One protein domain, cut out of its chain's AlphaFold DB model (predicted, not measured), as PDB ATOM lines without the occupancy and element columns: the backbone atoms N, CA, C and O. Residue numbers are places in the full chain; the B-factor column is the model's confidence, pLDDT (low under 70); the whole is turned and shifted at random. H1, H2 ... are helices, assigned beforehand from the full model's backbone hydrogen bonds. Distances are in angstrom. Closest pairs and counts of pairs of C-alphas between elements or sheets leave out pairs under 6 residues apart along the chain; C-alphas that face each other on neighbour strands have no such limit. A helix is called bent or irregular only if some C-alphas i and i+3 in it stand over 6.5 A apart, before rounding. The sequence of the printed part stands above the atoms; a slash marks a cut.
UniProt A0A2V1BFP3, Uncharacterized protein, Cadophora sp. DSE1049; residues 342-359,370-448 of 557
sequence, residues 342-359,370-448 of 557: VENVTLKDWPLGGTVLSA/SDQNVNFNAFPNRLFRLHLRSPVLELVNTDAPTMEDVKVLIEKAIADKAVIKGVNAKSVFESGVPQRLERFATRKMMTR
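AT A GLANCE: This is residues 342 to 359 and 370 to 448 of the 557 residues of an uncharacterized protein of Cadophora sp. DSE1049 (UniProt A0A2V1BFP3). A long, kinked helix, H2, runs through the middle of a group of mostly crossed helices, with H1 packed across one side of it and H3 and H5 on the other side, H5 at its first residues, 376 to 380, and H3 at its last, 387 to 395, while the short H4 comes in steeply and meets H2 with its last residue, Val 423, near Leu 383. The loop of residues 396 to 402 sticks out at one end of the body. You have 97 printed residues with five named helices, in the order H1 H2 H3 H4 H5, and no named strand; the class is all helix. The whole is compact, with a radius of gyration of the C-alphas of 13.3 A, and elongated, spanning 43 by 28 by 24 A.

HOW THE PARTS SIT: Start at H1, residues 342 to 347, which touches H2, residues 376 to 395, about perpendicular at 80 degrees; their closest C-alphas, Thr 346 and Arg 385, are 5.7 A apart. H2 is the hub, touching four helices. It is irregular, C-alphas 387 and 390 being 7.5 A apart, and has a kink of 74 degrees near residue 389. With residues 387 to 395 alone it touches H3, residues 403 to 415, at a steep tilt of 62 degrees, opposite ways; the closest C-alphas, Val 392 and Val 406, are 7.1 A apart. With residues 379 to 387 alone it touches H4, residues 417 to 423, about perpendicular at 75 degrees, closest at the C-alphas of Leu 383 and Val 423, 5.9 A. With residues 376 to 380 alone it touches H5, residues 436 to 446, at a steep tilt of 48 degrees, the same way; look at the C-alphas of Phe 376 and Glu 438, the closest, 4.9 A apart. H3 and H5 are close but not clearly touching, at a shallow tilt of 19 degrees, opposite ways, with C-alphas 407 and 446 closest at 7.9 A. H3 and H4 only just touch, and only at the corner, with 3 pairs of C-alphas within 8 A, the closest being Ala 413 and Val 419 at 6.4 A. H1 is apart from H3, H4 and H5. In H1, H3, H4 and H5 every O i to N i+4 pair is within hydrogen-bond range; in H2, 10 of 16 are.

IN THESE COORDINATES: Find C-alpha 342 at (20.899, 10.229, 83.327), where H1 begins. H2 runs 26.0 A from C-alpha 376 at (4.005, 14.896, 80.547), H3 18.5 A and H5 15.6 A, ending at C-alpha 446, (11.253, 3.075, 86.218).

THE WHOLE: The C-alphas farthest apart, Asp 371 and Asp 399, are 45.3 A apart. Residues 360 to 369 are not printed, and 14.7 A separate C-alphas 359 and 370. The link H4 to H5 is long, 12 residues. Residues 370 to 374 are under pLDDT 70.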
ATOM      1  N   VAL A 342      21.049   8.875  82.746       96.62
ATOM      2  CA  VAL A 342      20.899  10.229  83.327       96.62
ATOM      3  C   VAL A 342      22.035  11.171  82.901       96.62
ATOM      4  O   VAL A 342      21.796  12.349  82.607       96.62
ATOM      5  N   GLU A 343      23.272  10.671  82.824       95.75
ATOM      6  CA  GLU A 343      24.403  11.418  82.260       95.75
ATOM      7  C   GLU A 343      24.131  11.787  80.792       95.75
ATOM      8  O   GLU A 343      24.287  12.951  80.414       95.75
ATOM      9  N   ASN A 344      23.642  10.841  79.985       96.31
ATOM     10  CA  ASN A 344      23.328  11.064  78.571       96.31
ATOM     11  C   ASN A 344      22.164  12.048  78.348       96.31
ATOM     12  O   ASN A 344      22.237  12.833  77.406       96.31
ATOM     13  N   VAL A 345      21.151  12.089  79.224       95.12
ATOM     14  CA  VAL A 345      20.085  13.117  79.175       95.12
ATOM     15  C   VAL A 345      20.672  14.525  79.261       95.12
ATOM     16  O   VAL A 345      20.184  15.453  78.623       95.12
ATOM     17  N   THR A 346      21.723  14.708  80.062       90.56
ATOM     18  CA  THR A 346      22.330  16.029  80.269       90.56
ATOM     19  C   THR A 346      23.362  16.357  79.194       90.56
ATOM     20  O   THR A 346      23.411  17.488  78.719       90.56
ATOM     21  N   LEU A 347      24.200  15.382  78.834       94.88
ATOM     22  CA  LEU A 347      25.353  15.583  77.953       94.88
ATOM     23  C   LEU A 347      25.005  15.491  76.466       94.88
ATOM     24  O   LEU A 347      25.641  16.156  75.655       94.88
ATOM     25  N   LYS A 348      24.035  14.646  76.111       96.38
ATOM     26  CA  LYS A 348      23.692  14.310  74.720       96.38
ATOM     27  C   LYS A 348      22.223  14.544  74.387       96.38
ATOM     28  O   LYS A 348      21.809  14.260  73.272       96.38
ATOM     29  N   ASP A 349      21.442  15.008  75.361       96.06
ATOM     30  CA  ASP A 349      19.995  15.193  75.246       96.06
ATOM     31  C   ASP A 349      19.227  13.901  74.910       96.06
ATOM     32  O   ASP A 349      18.097  13.954  74.443       96.06
ATOM     33  N   TRP A 350      19.800  12.717  75.160       96.94
ATOM     34  CA  TRP A 350      19.124  11.448  74.875       96.94
ATOM     35  C   TRP A 350      18.050  11.159  75.934       96.94
ATOM     36  O   TRP A 350      18.379  11.131  77.121       96.94
ATOM     37  N   PRO A 351      16.786  10.904  75.555       95.75
ATOM     38  CA  PRO A 351      15.718  10.675  76.518       95.75
ATOM     39  C   PRO A 351      15.885   9.337  77.252       95.75
ATOM     40  O   PRO A 351      16.319   8.329  76.680       95.75
ATOM     41  N   LEU A 352      15.477   9.318  78.523       96.19
ATOM     42  CA  LEU A 352      15.377   8.104  79.332       96.19
ATOM     43  C   LEU A 352      14.377   7.127  78.702       96.19
ATOM     44  O   LEU A 352      13.333   7.530  78.178       96.19
ATOM     45  N   GLY A 353      14.644   5.827  78.836       94.56
ATOM     46  CA  GLY A 353      13.658   4.797  78.507       94.56
ATOM     47  C   GLY A 353      12.325   5.040  79.229       94.56
ATOM     48  O   GLY A 353      12.283   5.540  80.347       94.56
ATOM     49  N   GLY A 354      11.219   4.707  78.578       93.12
ATOM     50  CA  GLY A 354       9.847   4.817  79.065       93.12
ATOM     51  C   GLY A 354       9.235   6.209  78.916       93.12
ATOM     52  O   GLY A 354       8.065   6.387  79.257       93.12
ATOM     53  N   THR A 355       9.989   7.180  78.390       93.94
ATOM     54  CA  THR A 355       9.554   8.582  78.252       93.94
ATOM     55  C   THR A 355       9.208   8.998  76.822       93.94
ATOM     56  O   THR A 355       8.743  10.112  76.612       93.94
ATOM     57  N   VAL A 356       9.407   8.121  75.837       93.56
ATOM     58  CA  VAL A 356       9.215   8.444  74.414       93.56
ATOM     59  C   VAL A 356       7.742   8.301  74.024       93.56
ATOM     60  O   VAL A 356       7.096   9.263  73.630       93.56
ATOM     61  N   LEU A 357       7.160   7.114  74.204       92.31
ATOM     62  CA  LEU A 357       5.797   6.829  73.743       92.31
ATOM     63  C   LEU A 357       4.724   7.263  74.742       92.31
ATOM     64  O   LEU A 357       4.863   7.040  75.951       92.31
ATOM     65  N   SER A 358       3.597   7.771  74.234       88.00
ATOM     66  CA  SER A 358       2.379   8.022  75.015       88.00
ATOM     67  C   SER A 358       1.988   6.802  75.843       88.00
ATOM     68  O   SER A 358       1.945   5.670  75.361       88.00
ATOM     69  N   ALA A 359       1.694   7.032  77.119       81.56
ATOM     70  CA  ALA A 359       1.115   6.025  77.997       81.56
ATOM     71  C   ALA A 359      -0.259   5.543  77.509       81.56
ATOM     72  O   ALA A 359      -0.588   4.359  77.605       81.56
ATOM     73  N   SER A 370      -1.134  19.434  71.610       52.84
ATOM     74  CA  SER A 370      -1.502  19.652  73.012       52.84
ATOM     75  C   SER A 370      -1.412  21.135  73.363       52.84
ATOM     76  O   SER A 370      -0.310  21.685  73.418       52.84
ATOM     77  N   ASP A 371      -2.560  21.761  73.633       45.31
ATOM     78  CA  ASP A 371      -2.651  23.107  74.201       45.31
ATOM     79  C   ASP A 371      -1.647  23.272  75.353       45.31
ATOM     80  O   ASP A 371      -1.683  22.542  76.342       45.31
ATOM     81  N   GLN A 372      -0.733  24.225  75.186       44.88
ATOM     82  CA  GLN A 372       0.139  24.786  76.213       44.88
ATOM     83  C   GLN A 372       0.804  23.767  77.174       44.88
ATOM     84  O   GLN A 372       0.382  23.521  78.300       44.88
ATOM     85  N   ASN A 373       2.016  23.367  76.791       47.62
ATOM     86  CA  ASN A 373       3.163  23.456  77.697       47.62
ATOM     87  C   ASN A 373       3.316  22.420  78.828       47.62
ATOM     88  O   ASN A 373       3.902  22.754  79.855       47.62
ATOM     89  N   VAL A 374       2.934  21.149  78.647       55.53
ATOM     90  CA  VAL A 374       3.588  20.061  79.405       55.53
ATOM     91  C   VAL A 374       3.615  18.759  78.594       55.53
ATOM     92  O   VAL A 374       2.671  17.976  78.609       55.53
ATOM     93  N   ASN A 375       4.744  18.452  77.946       72.12
ATOM     94  CA  ASN A 375       5.031  17.077  77.528       72.12
ATOM     95  C   ASN A 375       5.196  16.227  78.808       72.12
ATOM     96  O   ASN A 375       6.285  16.167  79.396       72.12
ATOM     97  N   PHE A 376       4.083  15.658  79.294       81.62
ATOM     98  CA  PHE A 376       4.005  14.896  80.547       81.62
ATOM     99  C   PHE A 376       4.945  13.696  80.541       81.62
ATOM    100  O   PHE A 376       5.547  13.372  81.563       81.62
ATOM    101  N   ASN A 377       5.114  13.077  79.376       85.06
ATOM    102  CA  ASN A 377       6.020  11.958  79.183       85.06
ATOM    103  C   ASN A 377       7.481  12.344  79.397       85.06
ATOM    104  O   ASN A 377       8.242  11.553  79.945       85.06
ATOM    105  N   ALA A 378       7.862  13.568  79.024       87.44
ATOM    106  CA  ALA A 378       9.208  14.094  79.219       87.44
ATOM    107  C   ALA A 378       9.462  14.644  80.639       87.44
ATOM    108  O   ALA A 378      10.578  15.083  80.920       87.44
ATOM    109  N   PHE A 379       8.476  14.614  81.548       91.75
ATOM    110  CA  PHE A 379       8.665  15.038  82.942       91.75
ATOM    111  C   PHE A 379       9.846  14.335  83.635       91.75
ATOM    112  O   PHE A 379      10.668  15.045  84.217       91.75
ATOM    113  N   PRO A 380      10.025  12.999  83.535       94.62
ATOM    114  CA  PRO A 380      11.178  12.333  84.135       94.62
ATOM    115  C   PRO A 380      12.508  12.859  83.581       94.62
ATOM    116  O   PRO A 380      13.421  13.119  84.358       94.62
ATOM    117  N   ASN A 381      12.606  13.120  82.270       94.69
ATOM    118  CA  ASN A 381      13.817  13.699  81.674       94.69
ATOM    119  C   ASN A 381      14.156  15.057  82.308       94.69
ATOM    120  O   ASN A 381      15.301  15.288  82.692       94.69
ATOM    121  N   ARG A 382      13.159  15.938  82.480       93.25
ATOM    122  CA  ARG A 382      13.349  17.249  83.129       93.25
ATOM    123  C   ARG A 382      13.722  17.109  84.603       93.25
ATOM    124  O   ARG A 382      14.639  17.786  85.057       93.25
ATOM    125  N   LEU A 383      13.052  16.218  85.337       95.25
ATOM    126  CA  LEU A 383      13.313  15.968  86.756       95.25
ATOM    127  C   LEU A 383      14.768  15.537  86.991       95.25
ATOM    128  O   LEU A 383      15.448  16.086  87.861       95.25
ATOM    129  N   PHE A 384      15.269  14.597  86.186       95.50
ATOM    130  CA  PHE A 384      16.654  14.140  86.289       95.50
ATOM    131  C   PHE A 384      17.653  15.185  85.811       95.50
ATOM    132  O   PHE A 384      18.637  15.430  86.504       95.50
ATOM    133  N   ARG A 385      17.376  15.869  84.698       93.25
ATOM    134  CA  ARG A 385      18.257  16.917  84.172       93.25
ATOM    135  C   ARG A 385      18.432  18.093  85.134       93.25
ATOM    136  O   ARG A 385      19.538  18.607  85.257       93.25
ATOM    137  N   LEU A 386      17.351  18.538  85.777       93.19
ATOM    138  CA  LEU A 386      17.331  19.784  86.551       93.19
ATOM    139  C   LEU A 386      17.550  19.588  88.055       93.19
ATOM    140  O   LEU A 386      17.995  20.525  88.711       93.19
ATOM    141  N   HIS A 387      17.234  18.413  88.611       94.81
ATOM    142  CA  HIS A 387      17.265  18.202  90.064       94.81
ATOM    143  C   HIS A 387      18.000  16.927  90.498       94.81
ATOM    144  O   HIS A 387      18.865  16.989  91.366       94.81
ATOM    145  N   LEU A 388      17.693  15.771  89.900       96.06
ATOM    146  CA  LEU A 388      18.182  14.477  90.404       96.06
ATOM    147  C   LEU A 388      19.529  14.009  89.824       96.06
ATOM    148  O   LEU A 388      20.017  12.956  90.226       96.06
ATOM    149  N   ARG A 389      20.173  14.779  88.937       94.75
ATOM    150  CA  ARG A 389      21.469  14.412  88.340       94.75
ATOM    151  C   ARG A 389      22.553  14.147  89.391       94.75
ATOM    152  O   ARG A 389      23.114  13.056  89.407       94.75
ATOM    153  N   SER A 390      22.858  15.124  90.250       95.19
ATOM    154  CA  SER A 390      23.916  14.976  91.263       95.19
ATOM    155  C   SER A 390      23.610  13.871  92.282       95.19
ATOM    156  O   SER A 390      24.475  13.021  92.473       95.19
ATOM    157  N   PRO A 391      22.383  13.770  92.842       96.06
ATOM    158  CA  PRO A 391      22.027  12.652  93.719       96.06
ATOM    159  C   PRO A 391      22.257  11.262  93.106       96.06
ATOM    160  O   PRO A 391      22.752  10.366  93.781       96.06
ATOM    161  N   VAL A 392      21.943  11.070  91.819       94.81
ATOM    162  CA  VAL A 392      22.176   9.786  91.126       94.81
ATOM    163  C   VAL A 392      23.667   9.522  90.903       94.81
ATOM    164  O   VAL A 392      24.121   8.388  91.042       94.81
ATOM    165  N   LEU A 393      24.443  10.558  90.575       92.44
ATOM    166  CA  LEU A 393      25.900  10.461  90.431       92.44
ATOM    167  C   LEU A 393      26.589  10.105  91.754       92.44
ATOM    168  O   LEU A 393      27.601   9.412  91.751       92.44
ATOM    169  N   GLU A 394      26.049  10.569  92.877       94.12
ATOM    170  CA  GLU A 394      26.559  10.255  94.212       94.12
ATOM    171  C   GLU A 394      26.131   8.861  94.683       94.12
ATOM    172  O   GLU A 394      26.882   8.212  95.411       94.12
ATOM    173  N   LEU A 395      24.979   8.362  94.218       93.75
ATOM    174  CA  LEU A 395      24.433   7.062  94.614       93.75
ATOM    175  C   LEU A 395      25.396   5.900  94.330       93.75
ATOM    176  O   LEU A 395      25.512   4.987  95.137       93.75
ATOM    177  N   VAL A 396      26.164   5.940  93.237       90.38
ATOM    178  CA  VAL A 396      27.139   4.870  92.939       90.38
ATOM    179  C   VAL A 396      28.299   4.791  93.941       90.38
ATOM    180  O   VAL A 396      29.043   3.807  93.952       90.38
ATOM    181  N   ASN A 397      28.460   5.806  94.796       91.50
ATOM    182  CA  ASN A 397      29.459   5.813  95.856       91.50
ATOM    183  C   ASN A 397      28.945   5.217  97.175       91.50
ATOM    184  O   ASN A 397      29.767   4.929  98.049       91.50
ATOM    185  N   THR A 398      27.640   4.979  97.329       92.38
ATOM    186  CA  THR A 398      27.093   4.338  98.534       92.38
ATOM    187  C   THR A 398      27.368   2.839  98.543       92.38
ATOM    188  O   THR A 398      27.797   2.266  97.541       92.38
ATOM    189  N   ASP A 399      27.177   2.194  99.690       89.19
ATOM    190  CA  ASP A 399      27.289   0.741  99.775       89.19
ATOM    191  C   ASP A 399      26.062   0.074  99.130       89.19
ATOM    192  O   ASP A 399      24.941   0.522  99.354       89.19
ATOM    193  N   ALA A 400      26.298  -0.944  98.298       89.31
ATOM    194  CA  ALA A 400      25.288  -1.756  97.604       89.31
ATOM    195  C   ALA A 400      24.040  -1.001  97.061       89.31
ATOM    196  O   ALA A 400      22.918  -1.334  97.448       89.31
ATOM    197  N   PRO A 401      24.192  -0.010  96.157       94.88
ATOM    198  CA  PRO A 401      23.057   0.766  95.661       94.88
ATOM    199  C   PRO A 401      22.126  -0.068  94.772       94.88
ATOM    200  O   PRO A 401      22.571  -0.916  93.993       94.88
ATOM    201  N   THR A 402      20.832   0.239  94.843       96.00
ATOM    202  CA  THR A 402      19.754  -0.441  94.112       96.00
ATOM    203  C   THR A 402      18.820   0.554  93.416       96.00
ATOM    204  O   THR A 402      18.845   1.763  93.662       96.00
ATOM    205  N   MET A 403      17.930   0.054  92.556       96.38
ATOM    206  CA  MET A 403      16.892   0.899  91.955       96.38
ATOM    207  C   MET A 403      15.820   1.355  92.965       96.38
ATOM    208  O   MET A 403      15.110   2.327  92.691       96.38
ATOM    209  N   GLU A 404      15.718   0.725  94.143       96.81
ATOM    210  CA  GLU A 404      14.857   1.214  95.231       96.81
ATOM    211  C   GLU A 404      15.387   2.543  95.788       96.81
ATOM    212  O   GLU A 404      14.605   3.456  96.048       96.81
ATOM    213  N   ASP A 405      16.708   2.722  95.860       97.06
ATOM    214  CA  ASP A 405      17.308   3.994  96.275       97.06
ATOM    215  C   ASP A 405      16.975   5.120  95.284       97.06
ATOM    216  O   ASP A 405      16.608   6.230  95.678       97.06
ATOM    217  N   VAL A 406      17.009   4.819  93.980       96.88
ATOM    218  CA  VAL A 406      16.571   5.748  92.924       96.88
ATOM    219  C   VAL A 406      15.093   6.106  93.089       96.88
ATOM    220  O   VAL A 406      14.725   7.278  92.985       96.88
ATOM    221  N   LYS A 407      14.235   5.125  93.387       97.31
ATOM    222  CA  LYS A 407      12.813   5.366  93.660       97.31
ATOM    223  C   LYS A 407      12.623   6.287  94.867       97.31
ATOM    224  O   LYS A 407      11.848   7.236  94.771       97.31
ATOM    225  N   VAL A 408      13.368   6.080  95.952       97.44
ATOM    226  CA  VAL A 408      13.332   6.954  97.136       97.44
ATOM    227  C   VAL A 408      13.757   8.387  96.790       97.44
ATOM    228  O   VAL A 408      13.128   9.339  97.259       97.44
ATOM    229  N   LEU A 409      14.782   8.576  95.950       97.00
ATOM    230  CA  LEU A 409      15.178   9.907  95.464       97.00
ATOM    231  C   LEU A 409      14.045  10.591  94.682       97.00
ATOM    232  O   LEU A 409      13.754  11.767  94.910       97.00
ATOM    233  N   ILE A 410      13.373   9.850  93.798       97.00
ATOM    234  CA  ILE A 410      12.224  10.342  93.028       97.00
ATOM    235  C   ILE A 410      11.066  10.730  93.952       97.00
ATOM    236  O   ILE A 410      10.488  11.802  93.785       97.00
ATOM    237  N   GLU A 411      10.717   9.882  94.919       96.56
ATOM    238  CA  GLU A 411       9.611  10.127  95.851       96.56
ATOM    239  C   GLU A 411       9.846  11.389  96.687       96.56
ATOM    240  O   GLU A 411       8.939  12.217  96.814       96.56
ATOM    241  N   LYS A 412      11.077  11.586  97.177       96.94
ATOM    242  CA  LYS A 412      11.482  12.812  97.881       96.94
ATOM    243  C   LYS A 412      11.339  14.048  96.991       96.94
ATOM    244  O   LYS A 412      10.735  15.029  97.416       96.94
ATOM    245  N   ALA A 413      11.826  13.990  95.752       95.81
ATOM    246  CA  ALA A 413      11.740  15.112  94.817       95.81
ATOM    247  C   ALA A 413      10.293  15.442  94.412       95.81
ATOM    248  O   ALA A 413       9.933  16.606  94.267       95.81
ATOM    249  N   ILE A 414       9.443  14.423  94.259       93.88
ATOM    250  CA  ILE A 414       8.026  14.589  93.917       93.88
ATOM    251  C   ILE A 414       7.207  15.169  95.079       93.88
ATOM    252  O   ILE A 414       6.214  15.864  94.841       93.88
ATOM    253  N   ALA A 415       7.602  14.893  96.321       94.31
ATOM    254  CA  ALA A 415       6.973  15.469  97.505       94.31
ATOM    255  C   ALA A 415       7.317  16.961  97.699       94.31
ATOM    256  O   ALA A 415       6.537  17.691  98.318       94.31
ATOM    257  N   ASP A 416       8.445  17.427  97.152       95.12
ATOM    258  CA  ASP A 416       8.875  18.821  97.245       95.12
ATOM    259  C   ASP A 416       8.177  19.712  96.200       95.12
ATOM    260  O   ASP A 416       8.435  19.677  94.993       95.12
ATOM    261  N   LYS A 417       7.297  20.590  96.692       93.50
ATOM    262  CA  LYS A 417       6.533  21.522  95.854       93.50
ATOM    263  C   LYS A 417       7.415  22.527  95.110       93.50
ATOM    264  O   LYS A 417       7.023  22.959  94.027       93.50
ATOM    265  N   ALA A 418       8.545  22.942  95.680       92.44
ATOM    266  CA  ALA A 418       9.454  23.888  95.041       92.44
ATOM    267  C   ALA A 418      10.175  23.228  93.861       92.44
ATOM    268  O   ALA A 418      10.245  23.819  92.781       92.44
ATOM    269  N   VAL A 419      10.602  21.972  94.030       93.62
ATOM    270  CA  VAL A 419      11.208  21.169  92.958       93.62
ATOM    271  C   VAL A 419      10.241  21.009  91.789       93.62
ATOM    272  O   VAL A 419      10.595  21.316  90.653       93.62
ATOM    273  N   ILE A 420       8.991  20.613  92.052       92.75
ATOM    274  CA  ILE A 420       7.985  20.433  90.994       92.75
ATOM    275  C   ILE A 420       7.682  21.738  90.254       92.75
ATOM    276  O   ILE A 420       7.512  21.722  89.032       92.75
ATOM    277  N   LYS A 421       7.620  22.872  90.965       89.81
ATOM    278  CA  LYS A 421       7.437  24.179  90.319       89.81
ATOM    279  C   LYS A 421       8.618  24.523  89.416       89.81
ATOM    280  O   LYS A 421       8.394  24.894  88.268       89.81
ATOM    281  N   GLY A 422       9.847  24.326  89.896       89.81
ATOM    282  CA  GLY A 422      11.063  24.574  89.119       89.81
ATOM    283  C   GLY A 422      11.165  23.697  87.869       89.81
ATOM    284  O   GLY A 422      11.386  24.209  86.776       89.81
ATOM    285  N   VAL A 423      10.928  22.388  88.001       89.56
ATOM    286  CA  VAL A 423      11.028  21.410  86.896       89.56
ATOM    287  C   VAL A 423      10.023  21.678  85.771       89.56
ATOM    288  O   VAL A 423      10.316  21.413  84.604       89.56
ATOM    289  N   ASN A 424       8.844  22.197  86.109       87.25
ATOM    290  CA  ASN A 424       7.790  22.502  85.143       87.25
ATOM    291  C   ASN A 424       7.707  23.989  84.773       87.25
ATOM    292  O   ASN A 424       6.734  24.384  84.140       87.25
ATOM    293  N   ALA A 425       8.694  24.805  85.168       85.00
ATOM    294  CA  ALA A 425       8.708  26.253  84.939       85.00
ATOM    295  C   ALA A 425       7.400  26.959  85.368       85.00
ATOM    296  O   ALA A 425       6.970  27.934  84.757       85.00
ATOM    297  N   LYS A 426       6.761  26.449  86.428       81.62
ATOM    298  CA  LYS A 426       5.502  26.975  86.959       81.62
ATOM    299  C   LYS A 426       5.752  28.189  87.843       81.62
ATOM    300  O   LYS A 426       6.715  28.233  88.611       81.62
ATOM    301  N   SER A 427       4.829  29.141  87.798       80.44
ATOM    302  CA  SER A 427       4.828  30.297  88.689       80.44
ATOM    303  C   SER A 427       4.559  29.906  90.150       80.44
ATOM    304  O   SER A 427       4.087  28.812  90.478       80.44
ATOM    305  N   VAL A 428       4.820  30.841  91.068       76.25
ATOM    306  CA  VAL A 428       4.597  30.638  92.510       76.25
ATOM    307  C   VAL A 428       3.117  30.391  92.831       76.25
ATOM    308  O   VAL A 428       2.823  29.677  93.791       76.25
ATOM    309  N   PHE A 429       2.198  30.907  92.013       77.69
ATOM    310  CA  PHE A 429       0.751  30.782  92.208       77.69
ATOM    311  C   PHE A 429       0.175  29.449  91.712       77.69
ATOM    312  O   PHE A 429      -0.938  29.082  92.083       77.69
ATOM    313  N   GLU A 430       0.931  28.692  90.920       81.25
ATOM    314  CA  GLU A 430       0.489  27.409  90.377       81.25
ATOM    315  C   GLU A 430       0.751  26.233  91.331       81.25
ATOM    316  O   GLU A 430       1.593  26.279  92.236       81.25
ATOM    317  N   SER A 431       0.019  25.132  91.123       84.50
ATOM    318  CA  SER A 431       0.165  23.912  91.922       84.50
ATOM    319  C   SER A 431       1.530  23.251  91.697       84.50
ATOM    320  O   SER A 431       1.863  22.834  90.582       84.50
ATOM    321  N   GLY A 432       2.288  23.095  92.787       85.88
ATOM    322  CA  GLY A 432       3.559  22.362  92.847       85.88
ATOM    323  C   GLY A 432       3.386  20.858  93.055       85.88
ATOM    324  O   GLY A 432       4.182  20.243  93.749       85.88
ATOM    325  N   VAL A 433       2.312  20.269  92.534       88.31
ATOM    326  CA  VAL A 433       2.041  18.828  92.622       88.31
ATOM    327  C   VAL A 433       2.132  18.235  91.216       88.31
ATOM    328  O   VAL A 433       1.570  18.833  90.289       88.31
ATOM    329  N   PRO A 434       2.805  17.083  91.022       87.19
ATOM    330  CA  PRO A 434       2.887  16.484  89.702       87.19
ATOM    331  C   PRO A 434       1.526  15.956  89.269       87.19
ATOM    332  O   PRO A 434       0.742  15.418  90.065       87.19
ATOM    333  N   GLN A 435       1.255  16.097  87.983       88.44
ATOM    334  CA  GLN A 435       0.021  15.648  87.367       88.44
ATOM    335  C   GLN A 435      -0.042  14.118  87.319       88.44
ATOM    336  O   GLN A 435       0.963  13.412  87.428       88.44
ATOM    337  N   ARG A 436      -1.251  13.574  87.140       88.06
ATOM    338  CA  ARG A 436      -1.464  12.120  87.049       88.06
ATOM    339  C   ARG A 436      -0.598  11.487  85.953       88.06
ATOM    340  O   ARG A 436       0.011  10.450  86.205       88.06
ATOM    341  N   LEU A 437      -0.526  12.126  84.785       85.69
ATOM    342  CA  LEU A 437       0.254  11.644  83.644       85.69
ATOM    343  C   LEU A 437       1.767  11.728  83.890       85.69
ATOM    344  O   LEU A 437       2.479  10.801  83.529       85.69
ATOM    345  N   GLU A 438       2.258  12.749  84.599       89.56
ATOM    346  CA  GLU A 438       3.680  12.855  84.984       89.56
ATOM    347  C   GLU A 438       4.091  11.736  85.951       89.56
ATOM    348  O   GLU A 438       5.139  11.104  85.789       89.56
ATOM    349  N   ARG A 439       3.235  11.430  86.936       91.06
ATOM    350  CA  ARG A 439       3.454  10.289  87.841       91.06
ATOM    351  C   ARG A 439       3.442   8.967  87.081       91.06
ATOM    352  O   ARG A 439       4.251   8.089  87.373       91.06
ATOM    353  N   PHE A 440       2.533   8.817  86.120       89.56
ATOM    354  CA  PHE A 440       2.470   7.621  85.288       89.56
ATOM    355  C   PHE A 440       3.728   7.471  84.423       89.56
ATOM    356  O   PHE A 440       4.335   6.405  84.430       89.56
ATOM    357  N   ALA A 441       4.169   8.541  83.754       90.50
ATOM    358  CA  ALA A 441       5.402   8.560  82.968       90.50
ATOM    359  C   ALA A 441       6.629   8.206  83.821       90.50
ATOM    360  O   ALA A 441       7.473   7.426  83.398       90.50
ATOM    361  N   THR A 442       6.689   8.705  85.059       93.69
ATOM    362  CA  THR A 442       7.760   8.366  86.009       93.69
ATOM    363  C   THR A 442       7.769   6.875  86.342       93.69
ATOM    364  O   THR A 442       8.819   6.240  86.298       93.69
ATOM    365  N   ARG A 443       6.599   6.282  86.616       92.94
ATOM    366  CA  ARG A 443       6.480   4.835  86.867       92.94
ATOM    367  C   ARG A 443       6.875   4.014  85.640       92.94
ATOM    368  O   ARG A 443       7.634   3.066  85.783       92.94
ATOM    369  N   LYS A 444       6.406   4.401  84.449       91.94
ATOM    370  CA  LYS A 444       6.747   3.749  83.175       91.94
ATOM    371  C   LYS A 444       8.244   3.836  82.865       91.94
ATOM    372  O   LYS A 444       8.813   2.878  82.367       91.94
ATOM    373  N   MET A 445       8.891   4.957  83.173       94.81
ATOM    374  CA  MET A 445      10.343   5.089  83.061       94.81
ATOM    375  C   MET A 445      11.049   4.088  83.980       94.81
ATOM    376  O   MET A 445      11.901   3.336  83.515       94.81
ATOM    377  N   MET A 446      10.636   3.992  85.249       95.12
ATOM    378  CA  MET A 446      11.253   3.075  86.218       95.12
ATOM    379  C   MET A 446      11.182   1.602  85.796       95.12
ATOM    380  O   MET A 446      12.136   0.862  86.036       95.12
ATOM    381  N   THR A 447      10.114   1.168  85.112       92.06
ATOM    382  CA  THR A 447      10.012  -0.226  84.641       92.06
ATOM    383  C   THR A 447      11.083  -0.605  83.616       92.06
ATOM    384  O   THR A 447      11.325  -1.791  83.424       92.06
ATOM    385  N   ARG A 448      11.747   0.371  82.976       93.38
ATOM    386  CA  ARG A 448      12.835   0.125  82.011       93.38
ATOM    387  C   ARG A 448      14.171  -0.209  82.659       93.38
ATOM    388  O   ARG A 448      15.049  -0.731  81.981       93.38
TER     389      ARG A 448